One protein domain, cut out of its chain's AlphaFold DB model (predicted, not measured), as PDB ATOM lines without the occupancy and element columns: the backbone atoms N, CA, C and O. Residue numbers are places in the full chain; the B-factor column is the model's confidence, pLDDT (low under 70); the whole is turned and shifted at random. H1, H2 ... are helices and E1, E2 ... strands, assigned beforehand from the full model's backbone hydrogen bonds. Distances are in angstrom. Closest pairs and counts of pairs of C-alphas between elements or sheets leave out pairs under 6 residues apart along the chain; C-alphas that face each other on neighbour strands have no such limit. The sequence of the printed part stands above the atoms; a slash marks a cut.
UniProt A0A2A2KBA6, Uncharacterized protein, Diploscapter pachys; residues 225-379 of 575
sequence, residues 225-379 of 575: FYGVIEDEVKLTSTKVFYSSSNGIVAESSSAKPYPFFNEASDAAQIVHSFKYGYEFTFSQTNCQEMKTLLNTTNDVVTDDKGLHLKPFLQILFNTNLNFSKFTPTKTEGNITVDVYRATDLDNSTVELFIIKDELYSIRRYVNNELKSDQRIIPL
ATOM      1  N   PHE A 225     196.347 224.044 140.928       93.12
ATOM      2  CA  PHE A 225     196.450 223.377 139.634       93.12
ATOM      3  C   PHE A 225     195.069 223.215 139.010       93.12
ATOM      4  O   PHE A 225     194.118 222.785 139.656       93.12
ATOM      5  N   TYR A 226     194.976 223.513 137.720       94.06
ATOM      6  CA  TYR A 226     193.842 223.146 136.891       94.06
ATOM      7  C   TYR A 226     194.383 222.596 135.582       94.06
ATOM      8  O   TYR A 226     195.256 223.210 134.970       94.06
ATOM      9  N   GLY A 227     193.903 221.438 135.153       92.62
ATOM     10  CA  GLY A 227     194.450 220.804 133.965       92.62
ATOM     11  C   GLY A 227     193.844 219.453 133.656       92.62
ATOM     12  O   GLY A 227     192.857 219.034 134.259       92.62
ATOM     13  N   VAL A 228     194.462 218.780 132.695       91.44
ATOM     14  CA  VAL A 228     194.131 217.417 132.287       91.44
ATOM     15  C   VAL A 228     195.323 216.518 132.580       91.44
ATOM     16  O   VAL A 228     196.467 216.884 132.309       91.44
ATOM     17  N   ILE A 229     195.044 215.344 133.131       91.12
ATOM     18  CA  ILE A 229     195.990 214.244 133.251       91.12
ATOM     19  C   ILE A 229     195.516 213.151 132.299       91.12
ATOM     20  O   ILE A 229     194.433 212.592 132.473       91.12
ATOM     21  N   GLU A 230     196.315 212.878 131.275       90.69
ATOM     22  CA  GLU A 230     196.029 211.856 130.267       90.69
ATOM     23  C   GLU A 230     196.943 210.661 130.498       90.69
ATOM     24  O   GLU A 230     198.144 210.848 130.635       90.69
ATOM     25  N   ASP A 231     196.400 209.447 130.548       89.38
ATOM     26  CA  ASP A 231     197.196 208.217 130.564       89.38
ATOM     27  C   ASP A 231     197.077 207.530 129.202       89.38
ATOM     28  O   ASP A 231     196.026 206.971 128.876       89.38
ATOM     29  N   GLU A 232     198.144 207.577 128.405       87.50
ATOM     30  CA  GLU A 232     198.154 207.026 127.043       87.50
ATOM     31  C   GLU A 232     198.079 205.493 127.028       87.50
ATOM     32  O   GLU A 232     197.585 204.903 126.069       87.50
ATOM     33  N   VAL A 233     198.526 204.829 128.099       87.94
ATOM     34  CA  VAL A 233     198.506 203.361 128.200       87.94
ATOM     35  C   VAL A 233     197.125 202.878 128.621       87.94
ATOM     36  O   VAL A 233     196.610 201.901 128.077       87.94
ATOM     37  N   LYS A 234     196.512 203.562 129.593       83.75
ATOM     38  CA  LYS A 234     195.166 203.227 130.084       83.75
ATOM     39  C   LYS A 234     194.044 203.823 129.233       83.75
ATOM     40  O   LYS A 234     192.894 203.428 129.412       83.75
ATOM     41  N   LEU A 235     194.370 204.734 128.314       84.62
ATOM     42  CA  LEU A 235     193.423 205.476 127.474       84.62
ATOM     43  C   LEU A 235     192.398 206.261 128.307       84.62
ATOM     44  O   LEU A 235     191.210 206.303 127.986       84.62
ATOM     45  N   THR A 236     192.861 206.875 129.396       83.38
ATOM     46  CA  THR A 236     192.026 207.668 130.309       83.38
ATOM     47  C   THR A 236     192.419 209.137 130.274       83.38
ATOM     48  O   THR A 236     193.594 209.460 130.139       83.38
ATOM     49  N   SER A 237     191.444 210.028 130.444       87.00
ATOM     50  CA  SER A 237     191.665 211.472 130.524       87.00
ATOM     51  C   SER A 237     190.835 212.045 131.667       87.00
ATOM     52  O   SER A 237     189.603 211.972 131.644       87.00
ATOM     53  N   THR A 238     191.524 212.603 132.660       87.38
ATOM     54  CA  THR A 238     190.914 213.141 133.876       87.38
ATOM     55  C   THR A 238     191.233 214.620 133.990       87.38
ATOM     56  O   THR A 238     192.394 215.024 134.050       87.38
ATOM     57  N   LYS A 239     190.197 215.454 134.048       89.75
ATOM     58  CA  LYS A 239     190.333 216.862 134.420       89.75
ATOM     59  C   LYS A 239     190.455 216.960 135.927       89.75
ATOM     60  O   LYS A 239     189.590 216.446 136.630       89.75
ATOM     61  N   VAL A 240     191.481 217.653 136.399       91.19
ATOM     62  CA  VAL A 240     191.753 217.831 137.825       91.19
ATOM     63  C   VAL A 240     191.796 219.315 138.153       91.19
ATOM     64  O   VAL A 240     192.420 220.106 137.445       91.19
ATOM     65  N   PHE A 241     191.135 219.675 139.245       92.75
ATOM     66  CA  PHE A 241     191.295 220.943 139.935       92.75
ATOM     67  C   PHE A 241     191.830 220.663 141.338       92.75
ATOM     68  O   PHE A 241     191.311 219.802 142.041       92.75
ATOM     69  N   TYR A 242     192.859 221.393 141.743       93.19
ATOM     70  CA  TYR A 242     193.495 221.284 143.045       93.19
ATOM     71  C   TYR A 242     193.739 222.683 143.590       93.19
ATOM     72  O   TYR A 242     194.334 223.514 142.906       93.19
ATOM     73  N   SER A 243     193.326 222.908 144.833       94.12
ATOM     74  CA  SER A 243     193.572 224.137 145.573       94.12
ATOM     75  C   SER A 243     193.940 223.806 147.013       94.12
ATOM     76  O   SER A 243     193.087 223.439 147.829       94.12
ATOM     77  N   SER A 244     195.223 223.962 147.337       92.50
ATOM     78  CA  SER A 244     195.729 223.809 148.706       92.50
ATOM     79  C   SER A 244     195.136 224.862 149.644       92.50
ATOM     80  O   SER A 244     194.751 224.545 150.768       92.50
ATOM     81  N   SER A 245     194.989 226.100 149.160       91.25
ATOM     82  CA  SER A 245     194.500 227.239 149.939       91.25
ATOM     83  C   SER A 245     193.025 227.102 150.330       91.25
ATOM     84  O   SER A 245     192.643 227.454 151.446       91.25
ATOM     85  N   ASN A 246     192.202 226.540 149.439       89.19
ATOM     86  CA  ASN A 246     190.784 226.287 149.698       89.19
ATOM     87  C   ASN A 246     190.519 224.886 150.270       89.19
ATOM     88  O   ASN A 246     189.383 224.595 150.647       89.19
ATOM     89  N   GLY A 247     191.543 224.025 150.343       91.62
ATOM     90  CA  GLY A 247     191.418 222.643 150.799       91.62
ATOM     91  C   GLY A 247     190.443 221.843 149.938       91.62
ATOM     92  O   GLY A 247     189.587 221.137 150.471       91.62
ATOM     93  N   ILE A 248     190.501 222.013 148.617       92.00
ATOM     94  CA  ILE A 248     189.591 221.358 147.676       92.00
ATOM     95  C   ILE A 248     190.399 220.664 146.595       92.00
ATOM     96  O   ILE A 248     191.328 221.235 146.022       92.00
ATOM     97  N   VAL A 249     189.973 219.451 146.271       92.44
ATOM     98  CA  VAL A 249     190.407 218.767 145.067       92.44
ATOM     99  C   VAL A 249     189.199 218.158 144.366       92.44
ATOM    100  O   VAL A 249     188.282 217.648 145.008       92.44
ATOM    101  N   ALA A 250     189.149 218.292 143.047       91.00
ATOM    102  CA  ALA A 250     188.054 217.809 142.227       91.00
ATOM    103  C   ALA A 250     188.591 217.122 140.977       91.00
ATOM    104  O   ALA A 250     189.524 217.609 140.340       91.00
ATOM    105  N   GLU A 251     187.955 216.025 140.595       89.19
ATOM    106  CA  GLU A 251     188.251 215.293 139.371       89.19
ATOM    107  C   GLU A 251     186.989 215.087 138.547       89.19
ATOM    108  O   GLU A 251     185.903 214.894 139.086       89.19
ATOM    109  N   SER A 252     187.129 215.120 137.226       85.38
ATOM    110  CA  SER A 252     186.067 214.722 136.305       85.38
ATOM    111  C   SER A 252     186.655 213.934 135.143       85.38
ATOM    112  O   SER A 252     187.670 214.332 134.567       85.38
ATOM    113  N   SER A 253     186.032 212.807 134.806       73.38
ATOM    114  CA  SER A 253     186.501 211.899 133.753       73.38
ATOM    115  C   SER A 253     185.444 211.738 132.662       73.38
ATOM    116  O   SER A 253     184.247 211.714 132.937       73.38
ATOM    117  N   SER A 254     185.888 211.621 131.409       61.03
ATOM    118  CA  SER A 254     185.018 211.403 130.242       61.03
ATOM    119  C   SER A 254     184.735 209.923 129.948       61.03
ATOM    120  O   SER A 254     183.768 209.613 129.252       61.03
ATOM    121  N   ALA A 255     185.543 209.005 130.486       56.03
ATOM    122  CA  ALA A 255     185.372 207.555 130.387       56.03
ATOM    123  C   ALA A 255     185.427 206.926 131.790       56.03
ATOM    124  O   ALA A 255     186.068 207.496 132.674       56.03
ATOM    125  N   LYS A 256     184.728 205.789 131.985       52.59
ATOM    126  CA  LYS A 256     184.562 205.070 133.271       52.59
ATOM    127  C   LYS A 256     185.790 205.251 134.176       52.59
ATOM    128  O   LYS A 256     186.884 204.867 133.758       52.59
ATOM    129  N   PRO A 257     185.643 205.881 135.350       48.00
ATOM    130  CA  PRO A 257     186.771 206.470 136.030       48.00
ATOM    131  C   PRO A 257     187.582 205.353 136.668       48.00
ATOM    132  O   PRO A 257     187.081 204.536 137.437       48.00
ATOM    133  N   TYR A 258     188.866 205.335 136.348       48.34
ATOM    134  CA  TYR A 258     189.843 205.067 137.385       48.34
ATOM    135  C   TYR A 258     189.916 206.379 138.167       48.34
ATOM    136  O   TYR A 258     190.492 207.334 137.635       48.34
ATOM    137  N   PRO A 259     189.245 206.498 139.327       57.00
ATOM    138  CA  PRO A 259     189.273 207.747 140.064       57.00
ATOM    139  C   PRO A 259     190.733 208.006 140.443       57.00
ATOM    140  O   PRO A 259     191.473 207.092 140.813       57.00
ATOM    141  N   PHE A 260     191.194 209.235 140.251       66.25
ATOM    142  CA  PHE A 260     192.574 209.594 140.551       66.25
ATOM    143  C   PHE A 260     192.790 209.600 142.080       66.25
ATOM    144  O   PHE A 260     193.883 209.270 142.549       66.25
ATOM    145  N   PHE A 261     191.729 209.842 142.864       67.00
ATOM    146  CA  PHE A 261     191.772 209.831 144.334       67.00
ATOM    147  C   PHE A 261     191.139 208.609 145.029       67.00
ATOM    148  O   PHE A 261     191.477 208.351 146.184       67.00
ATOM    149  N   ASN A 262     190.252 207.854 144.372       61.22
ATOM    150  CA  ASN A 262     189.452 206.777 144.985       61.22
ATOM    151  C   ASN A 262     189.400 205.508 144.099       61.22
ATOM    152  O   ASN A 262     189.882 205.522 142.971       61.22
ATOM    153  N   GLU A 263     188.826 204.401 144.573       54.75
ATOM    154  CA  GLU A 263     188.567 203.217 143.733       54.75
ATOM    155  C   GLU A 263     187.209 203.322 143.013       54.75
ATOM    156  O   GLU A 263     186.256 203.874 143.554       54.75
ATOM    157  N   ALA A 264     187.164 202.838 141.763       57.00
ATOM    158  CA  ALA A 264     186.037 202.785 140.815       57.00
ATOM    159  C   ALA A 264     184.681 203.374 141.283       57.00
ATOM    160  O   ALA A 264     183.956 202.770 142.071       57.00
ATOM    161  N   SER A 265     184.286 204.505 140.696       63.81
ATOM    162  CA  SER A 265     182.976 205.145 140.893       63.81
ATOM    163  C   SER A 265     182.257 205.278 139.546       63.81
ATOM    164  O   SER A 265     182.912 205.339 138.525       63.81
ATOM    165  N   ASP A 266     180.928 205.337 139.479       69.75
ATOM    166  CA  ASP A 266     180.230 205.704 138.227       69.75
ATOM    167  C   ASP A 266     179.943 207.221 138.153       69.75
ATOM    168  O   ASP A 266     179.213 207.689 137.275       69.75
ATOM    169  N   ALA A 267     180.504 208.005 139.083       76.56
ATOM    170  CA  ALA A 267     180.350 209.455 139.125       76.56
ATOM    171  C   ALA A 267     181.103 210.140 137.973       76.56
ATOM    172  O   ALA A 267     182.240 209.793 137.651       76.56
ATOM    173  N   ALA A 268     180.490 211.165 137.379       81.94
ATOM    174  CA  ALA A 268     181.145 212.001 136.374       81.94
ATOM    175  C   ALA A 268     182.122 213.004 136.995       81.94
ATOM    176  O   ALA A 268     183.093 213.400 136.348       81.94
ATOM    177  N   GLN A 269     181.861 213.424 138.235       87.12
ATOM    178  CA  GLN A 269     182.751 214.283 139.001       87.12
ATOM    179  C   GLN A 269     182.764 213.874 140.474       87.12
ATOM    180  O   GLN A 269     181.715 213.588 141.054       87.12
ATOM    181  N   ILE A 270     183.955 213.886 141.070       89.56
ATOM    182  CA  ILE A 270     184.185 213.666 142.499       89.56
ATOM    183  C   ILE A 270     184.885 214.900 143.059       89.56
ATOM    184  O   ILE A 270     185.794 215.443 142.429       89.56
ATOM    185  N   VAL A 271     184.441 215.368 144.223       92.00
ATOM    186  CA  VAL A 271     185.007 216.529 144.915       92.00
ATOM    187  C   VAL A 271     185.293 216.155 146.359       92.00
ATOM    188  O   VAL A 271     184.373 215.833 147.106       92.00
ATOM    189  N   HIS A 272     186.550 216.254 146.776       93.00
ATOM    190  CA  HIS A 272     186.930 216.167 148.181       93.00
ATOM    191  C   HIS A 272     187.106 217.577 148.732       93.00
ATOM    192  O   HIS A 272     187.875 218.388 148.207       93.00
ATOM    193  N   SER A 273     186.381 217.882 149.806       92.56
ATOM    194  CA  SER A 273     186.516 219.143 150.523       92.56
ATOM    195  C   SER A 273     187.083 218.903 151.913       92.56
ATOM    196  O   SER A 273     186.375 218.495 152.833       92.56
ATOM    197  N   PHE A 274     188.349 219.261 152.086       91.94
ATOM    198  CA  PHE A 274     189.041 219.313 153.373       91.94
ATOM    199  C   PHE A 274     188.629 220.537 154.196       91.94
ATOM    200  O   PHE A 274     188.940 220.629 155.373       91.94
ATOM    201  N   LYS A 275     187.890 221.479 153.603       88.94
ATOM    202  CA  LYS A 275     187.260 222.578 154.340       88.94
ATOM    203  C   LYS A 275     186.036 222.111 155.127       88.94
ATOM    204  O   LYS A 275     185.832 222.574 156.242       88.94
ATOM    205  N   TYR A 276     185.225 221.222 154.547       89.12
ATOM    206  CA  TYR A 276     183.962 220.770 155.147       89.12
ATOM    207  C   TYR A 276     183.993 219.324 155.663       89.12
ATOM    208  O   TYR A 276     183.127 218.954 156.446       89.12
ATOM    209  N   GLY A 277     184.975 218.515 155.257       91.69
ATOM    210  CA  GLY A 277     185.117 217.121 155.685       91.69
ATOM    211  C   GLY A 277     184.236 216.146 154.910       91.69
ATOM    212  O   GLY A 277     183.863 215.105 155.448       91.69
ATOM    213  N   TYR A 278     183.897 216.452 153.657       92.31
ATOM    214  CA  TYR A 278     183.016 215.612 152.844       92.31
ATOM    215  C   TYR A 278     183.613 215.285 151.473       92.31
ATOM    216  O   TYR A 278     184.355 216.081 150.892       92.31
ATOM    217  N   GLU A 279     183.229 214.119 150.964       92.12
ATOM    218  CA  GLU A 279     183.318 213.717 149.563       92.12
ATOM    219  C   GLU A 279     181.944 213.936 148.913       92.12
ATOM    220  O   GLU A 279     180.912 213.552 149.469       92.12
ATOM    221  N   PHE A 280     181.927 214.549 147.734       90.81
ATOM    222  CA  PHE A 280     180.719 214.780 146.947       90.81
ATOM    223  C   PHE A 280     180.860 214.129 145.577       90.81
ATOM    224  O   PHE A 280     181.878 214.316 144.907       90.81
ATOM    225  N   THR A 281     179.828 213.416 145.135       89.38
ATOM    226  CA  THR A 281     179.784 212.789 143.810       89.38
ATOM    227  C   THR A 281     178.656 213.371 142.966       89.38
ATOM    228  O   THR A 281     177.553 213.635 143.450       89.38
ATOM    229  N   PHE A 282     178.927 213.578 141.677       85.81
ATOM    230  CA  PHE A 282     177.997 214.184 140.727       85.81
ATOM    231  C   PHE A 282     177.870 213.336 139.464       85.81
ATOM    232  O   PHE A 282     178.864 212.836 138.938       85.81
ATOM    233  N   SER A 283     176.653 213.234 138.921       78.94
ATOM    234  CA  SER A 283     176.407 212.553 137.639       78.94
ATOM    235  C   SER A 283     176.723 213.426 136.427       78.94
ATOM    236  O   SER A 283     177.125 212.894 135.401       78.94
ATOM    237  N   GLN A 284     176.522 214.744 136.543       74.38
ATOM    238  CA  GLN A 284     176.905 215.802 135.593       74.38
ATOM    239  C   GLN A 284     176.906 217.150 136.332       74.38
ATOM    240  O   GLN A 284     177.942 217.778 136.498       74.38
ATOM    241  N   THR A 285     175.733 217.556 136.821       69.69
ATOM    242  CA  THR A 285     175.522 218.772 137.631       69.69
ATOM    243  C   THR A 285     174.722 218.497 138.900       69.69
ATOM    244  O   THR A 285     174.680 219.330 139.798       69.69
ATOM    245  N   ASN A 286     174.063 217.340 138.969       78.88
ATOM    246  CA  ASN A 286     173.243 216.959 140.107       78.88
ATOM    247  C   ASN A 286     174.089 216.157 141.083       78.88
ATOM    248  O   ASN A 286     174.750 215.193 140.678       78.88
ATOM    249  N   CYS A 287     174.031 216.549 142.353       85.88
ATOM    250  CA  CYS A 287     174.618 215.762 143.418       85.88
ATOM    251  C   CYS A 287     173.950 214.386 143.472       85.88
ATOM    252  O   CYS A 287     172.724 214.286 143.543       85.88
ATOM    253  N   GLN A 288     174.757 213.335 143.390       85.56
ATOM    254  CA  GLN A 288     174.316 211.957 143.572       85.56
ATOM    255  C   GLN A 288     174.446 211.552 145.032       85.56
ATOM    256  O   GLN A 288     173.522 210.964 145.591       85.56
ATOM    257  N   GLU A 289     175.589 211.864 145.640       87.56
ATOM    258  CA  GLU A 289     175.908 211.408 146.981       87.56
ATOM    259  C   GLU A 289     176.824 212.400 147.702       87.56
ATOM    260  O   GLU A 289     177.695 213.032 147.104       87.56
ATOM    261  N   MET A 290     176.626 212.502 149.013       90.31
ATOM    262  CA  MET A 290     177.535 213.166 149.939       90.31
ATOM    263  C   MET A 290     177.988 212.119 150.951       90.31
ATOM    264  O   MET A 290     177.149 211.438 151.534       90.31
ATOM    265  N   LYS A 291     179.296 211.987 151.168       90.81
ATOM    266  CA  LYS A 291     179.906 211.047 152.116       90.81
ATOM    267  C   LYS A 291     180.876 211.757 153.039       90.81
ATOM    268  O   LYS A 291     181.400 212.819 152.718       90.81
ATOM    269  N   THR A 292     181.149 211.133 154.176       91.69
ATOM    270  CA  THR A 292     182.285 211.478 155.031       91.69
ATOM    271  C   THR A 292     183.585 211.370 154.233       91.69
ATOM    272  O   THR A 292     183.812 210.354 153.578       91.69
ATOM    273  N   LEU A 293     184.451 212.384 154.315       91.19
ATOM    274  CA  LEU A 293     185.802 212.295 153.762       91.19
ATOM    275  C   LEU A 293     186.603 211.238 154.539       91.19
ATOM    276  O   LEU A 293     186.785 211.361 155.753       91.19
ATOM    277  N   LEU A 294     187.049 210.196 153.840       89.81
ATOM    278  CA  LEU A 294     187.778 209.072 154.425       89.81
ATOM    279  C   LEU A 294     189.286 209.334 154.436       89.81
ATOM    280  O   LEU A 294     189.792 210.143 153.674       89.81
ATOM    281  N   ASN A 295     190.020 208.614 155.282       88.38
ATOM    282  CA  ASN A 295     191.485 208.681 155.336       88.38
ATOM    283  C   ASN A 295     192.189 207.738 154.346       88.38
ATOM    284  O   ASN A 295     193.415 207.677 154.329       88.38
ATOM    285  N   THR A 296     191.427 206.970 153.569       85.44
ATOM    286  CA  THR A 296     191.941 205.934 152.664       85.44
ATOM    287  C   THR A 296     192.162 206.420 151.235       85.44
ATOM    288  O   THR A 296     192.654 205.651 150.416       85.44
ATOM    289  N   THR A 297     191.781 207.656 150.906       86.19
ATOM    290  CA  THR A 297     191.936 208.204 149.553       86.19
ATOM    291  C   THR A 297     193.360 208.728 149.330       86.19
ATOM    292  O   THR A 297     194.055 209.129 150.267       86.19
ATOM    293  N   ASN A 298     193.832 208.714 148.078       85.44
ATOM    294  CA  ASN A 298     195.241 209.000 147.746       85.44
ATOM    295  C   ASN A 298     195.674 210.454 148.020       85.44
ATOM    296  O   ASN A 298     196.870 210.747 148.122       85.44
ATOM    297  N   ASP A 299     194.711 211.366 148.112       90.31
ATOM    298  CA  ASP A 299     194.886 212.793 148.374       90.31
ATOM    299  C   ASP A 299     194.894 213.167 149.856       90.31
ATOM    300  O   ASP A 299     195.062 214.343 150.175       90.31
ATOM    301  N   VAL A 300     194.740 212.204 150.767       91.56
ATOM    302  CA  VAL A 300     194.655 212.479 152.203       91.56
ATOM    303  C   VAL A 300     195.979 212.188 152.902       91.56
ATOM    304  O   VAL A 300     196.625 211.162 152.695       91.56
ATOM    305  N   VAL A 301     196.373 213.102 153.784       90.94
ATOM    306  CA  VAL A 301     197.380 212.887 154.828       90.94
ATOM    307  C   VAL A 301     196.677 212.965 156.175       90.94
ATOM    308  O   VAL A 301     195.854 213.850 156.392       90.94
ATOM    309  N   THR A 302     196.978 212.037 157.079       90.88
ATOM    310  CA  THR A 302     196.448 212.049 158.450       90.88
ATOM    311  C   THR A 302     197.556 212.395 159.434       90.88
ATOM    312  O   THR A 302     198.623 211.782 159.396       90.88
ATOM    313  N   ASP A 303     197.292 213.350 160.321       87.38
ATOM    314  CA  ASP A 303     198.137 213.676 161.470       87.38
ATOM    315  C   ASP A 303     197.290 213.853 162.750       87.38
ATOM    316  O   ASP A 303     196.083 213.595 162.756       87.38
ATOM    317  N   ASP A 304     197.916 214.291 163.848       81.56
ATOM    318  CA  ASP A 304     197.245 214.512 165.140       81.56
ATOM    319  C   ASP A 304     196.152 215.602 165.099       81.56
ATOM    320  O   ASP A 304     195.326 215.688 166.010       81.56
ATOM    321  N   LYS A 305     196.152 216.466 164.075       81.19
ATOM    322  CA  LYS A 305     195.168 217.541 163.870       81.19
ATOM    323  C   LYS A 305     194.022 217.112 162.959       81.19
ATOM    324  O   LYS A 305     192.985 217.780 162.962       81.19
ATOM    325  N   GLY A 306     194.177 216.006 162.231       88.44
ATOM    326  CA  GLY A 306     193.121 215.400 161.441       88.44
ATOM    327  C   GLY A 306     193.534 215.036 160.019       88.44
ATOM    328  O   GLY A 306     194.666 214.641 159.750       88.44
ATOM    329  N   LEU A 307     192.568 215.112 159.105       91.94
ATOM    330  CA  LEU A 307     192.730 214.858 157.680       91.94
ATOM    331  C   LEU A 307     193.107 216.157 156.967       91.94
ATOM    332  O   LEU A 307     192.413 217.170 157.077       91.94
ATOM    333  N   HIS A 308     194.181 216.103 156.190       91.94
ATOM    334  CA  HIS A 308     194.740 217.225 155.450       91.94
ATOM    335  C   HIS A 308     194.929 216.868 153.977       91.94
ATOM    336  O   HIS A 308     195.265 215.731 153.642       91.94
ATOM    337  N   LEU A 309     194.739 217.860 153.102       92.38
ATOM    338  CA  LEU A 309     194.975 217.702 151.671       92.38
ATOM    339  C   LEU A 309     196.474 217.535 151.427       92.38
ATOM    340  O   LEU A 309     197.285 218.388 151.794       92.38
ATOM    341  N   LYS A 310     196.836 216.433 150.784       92.06
ATOM    342  CA  LYS A 310     198.210 216.109 150.422       92.06
ATOM    343  C   LYS A 310     198.747 217.112 149.385       92.06
ATOM    344  O   LYS A 310     197.991 217.574 148.524       92.06
ATOM    345  N   PRO A 311     200.048 217.461 149.411       93.12
ATOM    346  CA  PRO A 311     200.652 218.275 148.357       93.12
ATOM    347  C   PRO A 311     200.464 217.635 146.977       93.12
ATOM    348  O   PRO A 311     200.688 216.434 146.832       93.12
ATOM    349  N   PHE A 312     200.121 218.426 145.958       92.00
ATOM    350  CA  PHE A 312     199.735 217.925 144.629       92.00
ATOM    351  C   PHE A 312     200.701 216.878 144.040       92.00
ATOM    352  O   PHE A 312     200.285 215.795 143.633       92.00
ATOM    353  N   LEU A 313     202.011 217.154 144.065       91.38
ATOM    354  CA  LEU A 313     203.031 216.233 143.543       91.38
ATOM    355  C   LEU A 313     203.069 214.895 144.292       91.38
ATOM    356  O   LEU A 313     203.323 213.860 143.685       91.38
ATOM    357  N   GLN A 314     202.777 214.905 145.593       91.00
ATOM    358  CA  GLN A 314     202.730 213.691 146.404       91.00
ATOM    359  C   GLN A 314     201.468 212.857 146.162       91.00
ATOM    360  O   GLN A 314     201.422 211.695 146.576       91.00
ATOM    361  N   ILE A 315     200.436 213.436 145.541       89.56
ATOM    362  CA  ILE A 315     199.283 212.674 145.058       89.56
ATOM    363  C   ILE A 315     199.655 211.944 143.766       89.56
ATOM    364  O   ILE A 315     199.288 210.792 143.563       89.56
ATOM    365  N   LEU A 316     200.439 212.604 142.910       88.38
ATOM    366  CA  LEU A 316     200.851 212.059 141.622       88.38
ATOM    367  C   LEU A 316     201.849 210.907 141.746       88.38
ATOM    368  O   LEU A 316     201.753 209.950 140.982       88.38
ATOM    369  N   PHE A 317     202.819 210.992 142.658       88.31
ATOM    370  CA  PHE A 317     203.840 209.964 142.872       88.31
ATOM    371  C   PHE A 317     204.458 210.070 144.272       88.31
ATOM    372  O   PHE A 317     204.317 211.073 144.970       88.31
ATOM    373  N   ASN A 318     205.184 209.033 144.694       89.06
ATOM    374  CA  ASN A 318     205.918 209.058 145.953       89.06
ATOM    375  C   ASN A 318     207.161 209.962 145.835       89.06
ATOM    376  O   ASN A 318     208.156 209.605 145.207       89.06
ATOM    377  N   THR A 319     207.121 211.145 146.448       88.69
ATOM    378  CA  THR A 319     208.229 212.116 146.387       88.69
ATOM    379  C   THR A 319     209.438 211.725 147.234       88.69
ATOM    380  O   THR A 319     210.491 212.338 147.089       88.69
ATOM    381  N   ASN A 320     209.302 210.733 148.119       89.56
ATOM    382  CA  ASN A 320     210.375 210.287 149.012       89.56
ATOM    383  C   ASN A 320     211.273 209.217 148.373       89.56
ATOM    384  O   ASN A 320     212.172 208.695 149.032       89.56
ATOM    385  N   LEU A 321     211.024 208.866 147.109       92.31
ATOM    386  CA  LEU A 321     211.867 207.929 146.384       92.31
ATOM    387  C   LEU A 321     213.251 208.525 146.102       92.31
ATOM    388  O   LEU A 321     213.437 209.733 145.947       92.31
ATOM    389  N   ASN A 322     214.235 207.639 145.995       92.06
ATOM    390  CA  ASN A 322     215.607 208.004 145.680       92.06
ATOM    391  C   ASN A 322     215.771 208.182 144.166       92.06
ATOM    392  O   ASN A 322     216.129 207.247 143.450       92.06
ATOM    393  N   PHE A 323     215.493 209.391 143.678       92.94
ATOM    394  CA  PHE A 323     215.619 209.718 142.261       92.94
ATOM    395  C   PHE A 323     217.072 209.908 141.839       92.94
ATOM    396  O   PHE A 323     217.850 210.570 142.519       92.94
ATOM    397  N   SER A 324     217.426 209.380 140.673       91.12
ATOM    398  CA  SER A 324     218.684 209.669 139.981       91.12
ATOM    399  C   SER A 324     218.394 210.403 138.676       91.12
ATOM    400  O   SER A 324     217.391 210.116 138.020       91.12
ATOM    401  N   LYS A 325     219.255 211.354 138.303       87.94
ATOM    402  CA  LYS A 325     219.150 212.078 137.029       87.94
ATOM    403  C   LYS A 325     219.745 211.239 135.893       87.94
ATOM    404  O   LYS A 325     220.832 210.691 136.043       87.94
ATOM    405  N   PHE A 326     219.046 211.179 134.764       84.00
ATOM    406  CA  PHE A 326     219.459 210.484 133.544       84.00
ATOM    407  C   PHE A 326     219.657 211.471 132.389       84.00
ATOM    408  O   PHE A 326     219.283 212.645 132.477       84.00
ATOM    409  N   THR A 327     220.253 210.987 131.294       75.88
ATOM    410  CA  THR A 327     220.513 211.779 130.086       75.88
ATOM    411  C   THR A 327     219.221 212.426 129.573       75.88
ATOM    412  O   THR A 327     218.249 211.709 129.310       75.88
ATOM    413  N   PRO A 328     219.194 213.761 129.391       78.56
ATOM    414  CA  PRO A 328     218.012 214.461 128.912       78.56
ATOM    415  C   PRO A 328     217.503 213.906 127.581       78.56
ATOM    416  O   PRO A 328     218.263 213.487 126.699       78.56
ATOM    417  N   THR A 329     216.188 213.932 127.411       77.06
ATOM    418  CA  THR A 329     215.543 213.537 126.162       77.06
ATOM    419  C   THR A 329     214.842 214.699 125.494       77.06
ATOM    420  O   THR A 329     214.726 215.776 126.069       77.06
ATOM    421  N   LYS A 330     214.431 214.514 124.242       78.06
ATOM    422  CA  LYS A 330     213.673 215.517 123.508       78.06
ATOM    423  C   LYS A 330     212.240 215.046 123.322       78.06
ATOM    424  O   LYS A 330     212.022 213.874 123.029       78.06
ATOM    425  N   THR A 331     211.282 215.951 123.494       73.56
ATOM    426  CA  THR A 331     209.892 215.711 123.081       73.56
ATOM    427  C   THR A 331     209.758 215.765 121.557       73.56
ATOM    428  O   THR A 331     210.668 216.231 120.866       73.56
ATOM    429  N   GLU A 332     208.592 215.377 121.029       68.50
ATOM    430  CA  GLU A 332     208.232 215.549 119.608       68.50
ATOM    431  C   GLU A 332     208.359 217.007 119.127       68.50
ATOM    432  O   GLU A 332     208.653 217.261 117.963       68.50
ATOM    433  N   GLY A 333     208.228 217.979 120.037       71.38
ATOM    434  CA  GLY A 333     208.443 219.404 119.773       71.38
ATOM    435  C   GLY A 333     209.903 219.865 119.859       71.38
ATOM    436  O   GLY A 333     210.148 221.069 119.907       71.38
ATOM    437  N   ASN A 334     210.874 218.944 119.931       78.19
ATOM    438  CA  ASN A 334     212.313 219.221 120.078       78.19
ATOM    439  C   ASN A 334     212.673 219.980 121.378       78.19
ATOM    440  O   ASN A 334     213.755 220.563 121.486       78.19
ATOM    441  N   ILE A 335     211.783 219.964 122.379       84.69
ATOM    442  CA  ILE A 335     212.024 220.558 123.700       84.69
ATOM    443  C   ILE A 335     212.848 219.571 124.520       84.69
ATOM    444  O   ILE A 335     212.510 218.391 124.586       84.69
ATOM    445  N   THR A 336     213.926 220.049 125.140       86.06
ATOM    446  CA  THR A 336     214.760 219.221 126.024       86.06
ATOM    447  C   THR A 336     214.059 219.018 127.365       86.06
ATOM    448  O   THR A 336     213.568 219.975 127.961       86.06
ATOM    449  N   VAL A 337     214.033 217.772 127.823       88.88
ATOM    450  CA  VAL A 337     213.357 217.306 129.030       88.88
ATOM    451  C   VAL A 337     214.367 216.582 129.899       88.88
ATOM    452  O   VAL A 337     215.028 215.647 129.439       88.88
ATOM    453  N   ASP A 338     214.475 217.004 131.154       91.62
ATOM    454  CA  ASP A 338     215.266 216.282 132.140       91.62
ATOM    455  C   ASP A 338     214.507 215.027 132.583       91.62
ATOM    456  O   ASP A 338     213.310 215.083 132.870       91.62
ATOM    457  N   VAL A 339     215.217 213.901 132.647       91.62
ATOM    458  CA  VAL A 339     214.650 212.603 133.025       91.62
ATOM    459  C   VAL A 339     215.193 212.197 134.387       91.62
ATOM    460  O   VAL A 339     216.406 212.202 134.604       91.62
ATOM    461  N   TYR A 340     214.302 211.813 135.295       93.25
ATOM    462  CA  TYR A 340     214.651 211.287 136.612       93.25
ATOM    463  C   TYR A 340     214.002 209.926 136.798       93.25
ATOM    464  O   TYR A 340     212.851 209.750 136.415       93.25
ATOM    465  N   ARG A 341     214.705 208.963 137.395       93.06
ATOM    466  CA  ARG A 341     214.130 207.640 137.682       93.06
ATOM    467  C   ARG A 341     214.383 207.221 139.113       93.06
ATOM    468  O   ARG A 341     215.448 207.521 139.654       93.06
ATOM    469  N   ALA A 342     213.431 206.501 139.685       93.44
ATOM    470  CA  ALA A 342     213.569 205.838 140.972       93.44
ATOM    471  C   ALA A 342     212.851 204.488 140.964       93.44
ATOM    472  O   ALA A 342     211.893 204.294 140.217       93.44
ATOM    473  N   THR A 343     213.309 203.579 141.819       91.00
ATOM    474  CA  THR A 343     212.618 202.320 142.108       91.00
ATOM    475  C   THR A 343     211.697 202.524 143.308       91.00
ATOM    476  O   THR A 343     212.130 203.073 144.323       91.00
ATOM    477  N   ASP A 344     210.441 202.111 143.176       87.56
ATOM    478  CA  ASP A 344     209.425 202.144 144.229       87.56
ATOM    479  C   ASP A 344     209.410 200.821 145.031       87.56
ATOM    480  O   ASP A 344     210.114 199.859 144.709       87.56
ATOM    481  N   LEU A 345     208.632 200.774 146.113       80.06
ATOM    482  CA  LEU A 345     208.590 199.665 147.077       80.06
ATOM    483  C   LEU A 345     208.095 198.340 146.480       80.06
ATOM    484  O   LEU A 345     208.452 197.273 146.973       80.06
ATOM    485  N   ASP A 346     207.290 198.397 145.422       81.69
ATOM    486  CA  ASP A 346     206.769 197.246 144.678       81.69
ATOM    487  C   ASP A 346     207.720 196.770 143.565       81.69
ATOM    488  O   ASP A 346     207.337 195.963 142.716       81.69
ATOM    489  N   ASN A 347     208.966 197.260 143.566       80.06
ATOM    490  CA  ASN A 347     209.959 197.029 142.521       80.06
ATOM    491  C   ASN A 347     209.531 197.577 141.144       80.06
ATOM    492  O   ASN A 347     210.080 197.178 140.112       80.06
ATOM    493  N   SER A 348     208.557 198.494 141.113       89.88
ATOM    494  CA  SER A 348     208.254 199.288 139.927       89.88
ATOM    495  C   SER A 348     209.270 200.419 139.762       89.88
ATOM    496  O   SER A 348     209.902 200.870 140.718       89.88
ATOM    497  N   THR A 349     209.441 200.890 138.531       92.31
ATOM    498  CA  THR A 349     210.237 202.084 138.241       92.31
ATOM    499  C   THR A 349     209.307 203.245 137.938       92.31
ATOM    500  O   THR A 349     208.467 203.156 137.040       92.31
ATOM    501  N   VAL A 350     209.518 204.361 138.631       94.31
ATOM    502  CA  VAL A 350     208.902 205.654 138.332       94.31
ATOM    503  C   VAL A 350     209.905 206.491 137.548       94.31
ATOM    504  O   VAL A 350     211.016 206.735 138.015       94.31
ATOM    505  N   GLU A 351     209.515 206.940 136.361       94.31
ATOM    506  CA  GLU A 351     210.287 207.844 135.511       94.31
ATOM    507  C   GLU A 351     209.547 209.183 135.388       94.31
ATOM    508  O   GLU A 351     208.387 209.230 134.988       94.31
ATOM    509  N   LEU A 352     210.216 210.273 135.755       95.00
ATOM    510  CA  LEU A 352     209.687 211.631 135.735       95.00
ATOM    511  C   LEU A 352     210.343 212.432 134.618       95.00
ATOM    512  O   LEU A 352     211.569 212.456 134.487       95.00
ATOM    513  N   PHE A 353     209.512 213.147 133.875       94.19
ATOM    514  CA  PHE A 353     209.905 214.057 132.810       94.19
ATOM    515  C   PHE A 353     209.657 215.485 133.279       94.19
ATOM    516  O   PHE A 353     208.514 215.856 133.545       94.19
ATOM    517  N   ILE A 354     210.720 216.283 133.392       94.19
ATOM    518  CA  ILE A 354     210.661 217.640 133.948       94.19
ATOM    519  C   ILE A 354     211.131 218.655 132.901       94.19
ATOM    520  O   ILE A 354     212.200 218.506 132.303       94.19
ATOM    521  N   ILE A 355     210.337 219.706 132.692       92.62
ATOM    522  CA  ILE A 355     210.643 220.830 131.799       92.62
ATOM    523  C   ILE A 355     210.689 222.095 132.642       92.62
ATOM    524  O   ILE A 355     209.655 222.497 133.156       92.62
ATOM    525  N   LYS A 356     211.865 222.738 132.739       88.44
ATOM    526  CA  LYS A 356     212.053 224.000 133.481       88.44
ATOM    527  C   LYS A 356     211.304 223.973 134.820       88.44
ATOM    528  O   LYS A 356     210.356 224.718 134.965       88.44
ATOM    529  N   ASP A 357     211.673 223.052 135.708       90.56
ATOM    530  CA  ASP A 357     211.076 222.856 137.043       90.56
ATOM    531  C   ASP A 357     209.588 222.443 137.138       90.56
ATOM    532  O   ASP A 357     209.077 222.195 138.236       90.56
ATOM    533  N   GLU A 358     208.914 222.234 136.005       91.88
ATOM    534  CA  GLU A 358     207.545 221.722 135.941       91.88
ATOM    535  C   GLU A 358     207.504 220.243 135.549       91.88
ATOM    536  O   GLU A 358     208.213 219.789 134.646       91.88
ATOM    537  N   LEU A 359     206.631 219.481 136.210       92.94
ATOM    538  CA  LEU A 359     206.397 218.086 135.868       92.94
ATOM    539  C   LEU A 359     205.561 217.993 134.588       92.94
ATOM    540  O   LEU A 359     204.430 218.468 134.540       92.94
ATOM    541  N   TYR A 360     206.127 217.362 133.565       93.31
ATOM    542  CA  TYR A 360     205.514 217.210 132.248       93.31
ATOM    543  C   TYR A 360     204.838 215.845 132.075       93.31
ATOM    544  O   TYR A 360     203.728 215.753 131.549       93.31
ATOM    545  N   SER A 361     205.507 214.772 132.505       93.69
ATOM    546  CA  SER A 361     204.989 213.407 132.400       93.69
ATOM    547  C   SER A 361     205.567 212.501 133.487       93.69
ATOM    548  O   SER A 361     206.654 212.751 134.021       93.69
ATOM    549  N   ILE A 362     204.813 211.455 133.815       94.25
ATOM    550  CA  ILE A 362     205.173 210.388 134.740       94.25
ATOM    551  C   ILE A 362     204.943 209.061 134.029       94.25
ATOM    552  O   ILE A 362     203.822 208.748 133.633       94.25
ATOM    553  N   ARG A 363     205.979 208.235 133.946       94.25
ATOM    554  CA  ARG A 363     205.867 206.858 133.474       94.25
ATOM    555  C   ARG A 363     206.087 205.886 134.607       94.25
ATOM    556  O   ARG A 363     206.970 206.078 135.443       94.25
ATOM    557  N   ARG A 364     205.296 204.816 134.616       93.00
ATOM    558  CA  ARG A 364     205.466 203.699 135.547       93.00
ATOM    559  C   ARG A 364     205.731 202.419 134.788       93.00
ATOM    560  O   ARG A 364     204.979 202.058 133.880       93.00
ATOM    561  N   TYR A 365     206.773 201.723 135.212       92.00
ATOM    562  CA  TYR A 365     207.178 200.445 134.658       92.00
ATOM    563  C   TYR A 365     207.081 199.368 135.726       92.00
ATOM    564  O   TYR A 365     207.599 199.544 136.821       92.00
ATOM    565  N   VAL A 366     206.474 198.234 135.393       89.25
ATOM    566  CA  VAL A 366     206.474 197.036 136.242       89.25
ATOM    567  C   VAL A 366     207.183 195.947 135.459       89.25
ATOM    568  O   VAL A 366     206.780 195.647 134.337       89.25
ATOM    569  N   ASN A 367     208.257 195.383 136.016       81.88
ATOM    570  CA  ASN A 367     209.123 194.425 135.315       81.88
ATOM    571  C   ASN A 367     209.640 194.961 133.960       81.88
ATOM    572  O   ASN A 367     209.655 194.240 132.968       81.88
ATOM    573  N   ASN A 368     210.030 196.241 133.910       79.50
ATOM    574  CA  ASN A 368     210.430 196.983 132.699       79.50
ATOM    575  C   ASN A 368     209.356 197.112 131.602       79.50
ATOM    576  O   ASN A 368     209.640 197.646 130.531       79.50
ATOM    577  N   GLU A 369     208.120 196.686 131.851       87.62
ATOM    578  CA  GLU A 369     207.004 196.944 130.948       87.62
ATOM    579  C   GLU A 369     206.290 198.226 131.352       87.62
ATOM    580  O   GLU A 369     205.926 198.404 132.515       87.62
ATOM    581  N   LEU A 370     206.054 199.108 130.383       90.88
ATOM    582  CA  LEU A 370     205.300 200.337 130.597       90.88
ATOM    583  C   LEU A 370     203.846 199.995 130.961       90.88
ATOM    584  O   LEU A 370     203.141 199.361 130.177       90.88
ATOM    585  N   LYS A 371     203.398 200.411 132.150       91.00
ATOM    586  CA  LYS A 371     202.024 200.183 132.643       91.00
ATOM    587  C   LYS A 371     201.175 201.450 132.696       91.00
ATOM    588  O   LYS A 371     199.955 201.354 132.790       91.00
ATOM    589  N   SER A 372     201.805 202.617 132.687       90.12
ATOM    590  CA  SER A 372     201.136 203.916 132.751       90.12
ATOM    591  C   SER A 372     202.069 204.973 132.172       90.12
ATOM    592  O   SER A 372     203.256 204.981 132.510       90.12
ATOM    593  N   ASP A 373     201.538 205.832 131.306       91.94
ATOM    594  CA  ASP A 373     202.231 207.009 130.771       91.94
ATOM    595  C   ASP A 373     201.322 208.220 130.944       91.94
ATOM    596  O   ASP A 373     200.438 208.467 130.128       91.94
ATOM    597  N   GLN A 374     201.499 208.915 132.067       92.25
ATOM    598  CA  GLN A 374     200.676 210.046 132.461       92.25
ATOM    599  C   GLN A 374     201.292 211.340 131.948       92.25
ATOM    600  O   GLN A 374     202.378 211.730 132.374       92.25
ATOM    601  N   ARG A 375     200.573 212.049 131.087       92.75
ATOM    602  CA  ARG A 375     200.910 213.388 130.617       92.75
ATOM    603  C   ARG A 375     200.121 214.430 131.396       92.75
ATOM    604  O   ARG A 375     198.906 214.318 131.537       92.75
ATOM    605  N   ILE A 376     200.814 215.460 131.876       92.88
ATOM    606  CA  ILE A 376     200.222 216.542 132.664       92.88
ATOM    607  C   ILE A 376     200.099 217.773 131.773       92.88
ATOM    608  O   ILE A 376     201.092 218.317 131.290       92.88
ATOM    609  N   ILE A 377     198.862 218.206 131.548       92.12
ATOM    610  CA  ILE A 377     198.529 219.313 130.654       92.12
ATOM    611  C   ILE A 377     197.874 220.416 131.490       92.12
ATOM    612  O   ILE A 377     196.669 220.353 131.752       92.12
ATOM    613  N   PRO A 378     198.639 221.427 131.942       91.94
ATOM    614  CA  PRO A 378     198.070 222.541 132.681       91.94
ATOM    615  C   PRO A 378     197.143 223.366 131.781       91.94
ATOM    616  O   PRO A 378     197.450 223.657 130.624       91.94
ATOM    617  N   LEU A 379     196.006 223.771 132.337       92.12
ATOM    618  CA  LEU A 379     195.058 224.706 131.747       92.12
ATOM    619  C   LEU A 379     195.075 226.021 132.542       92.12
ATOM    620  O   LEU A 379     195.425 226.032 133.723       92.12
TER     621      LEU A 379
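AT A GLANCE: This is residues 225 to 379 of the 575 residues of an uncharacterized protein of Diploscapter pachys (UniProt A0A2A2KBA6). One long, twisted sheet of eleven strands runs from one end of the domain to the other: E1 to E6 form one half, E9 to E13 the other, and the two halves join side by side where E1 meets E13. The stretch from E6 to E9 bridges the sheet's two edges, with the small separate hairpin of E7 and E8 and the short helix H1 on its way. The printed part has 155 residues, with thirteen named strands and one named helix in the order E1 to E8, H1, E9 to E13, and the class is mostly strand. The large sheet is antiparallel throughout, in the order E6, E5, E4, E3, E2, E1, E13, E12, E11, E10, E9. The whole is compact, with a radius of gyration of the C-alphas of 16.4 A and spans of 47 by 36 by 30 A.

IN THESE COORDINATES: E1, residues 225 to 231, begins at C-alpha 225 (196.450, 223.377, 139.634). E2 is residues 236 to 243, 22.5 A long, E3 248 to 253, E4 269 to 273, E5 278 to 282 and E6 287 to 292. E7 is residues 300 to 303, E8 306 to 309 and H1 312 to 316, with C-alpha 312 at (199.735, 217.925, 144.629). E9 is residues 324 to 330, E10 336 to 343, 23.4 A long, E11 349 to 355, and E12 358 to 366, 24.7 A long. E13, residues 369 to 378, 27.2 A long, ends at C-alpha 378 (198.070, 222.541, 132.681).

HOW THE PARTS SIT: E1 to E6 form a meander, each strand the antiparallel neighbour of the one before, and E9 to E13 form another. E1 and E2 are a hairpin, with N 229 and O 238 2.8 A apart, within hydrogen-bond range. E1 and E13 are antiparallel at 152 degrees; C-alphas 227 and 378 face each other at 4.2 A, and N 375 and O 230 are 2.7 A apart. The edge strands are E6 and E9, which are apart. From edge to edge the strands' lines turn by 163 degrees. E7 and E8 are a hairpin at 143 degrees, with N 308 and O 301 2.8 A apart. The closest C-alphas of E3 and E8, Ile 248 and Leu 309, are 7.6 A apart. H1 only grazes the large sheet; its closest C-alpha pair with E2 is Phe 312 and Tyr 242, at 7.3 A. In H1 every O i to N i+4 pair is within hydrogen-bond range.

THE WHOLE: The C-alphas farthest apart, those of Asn 286 and Thr 327, are 48.6 A apart, while the first and last printed C-alphas are 8.1 A apart. The printed part has no cut. The link from E3 to E4, residues 254 to 268, is long. Mean pLDDT of the printed part is 86.0; residues 254 to 266, 285 and 332 are under 70.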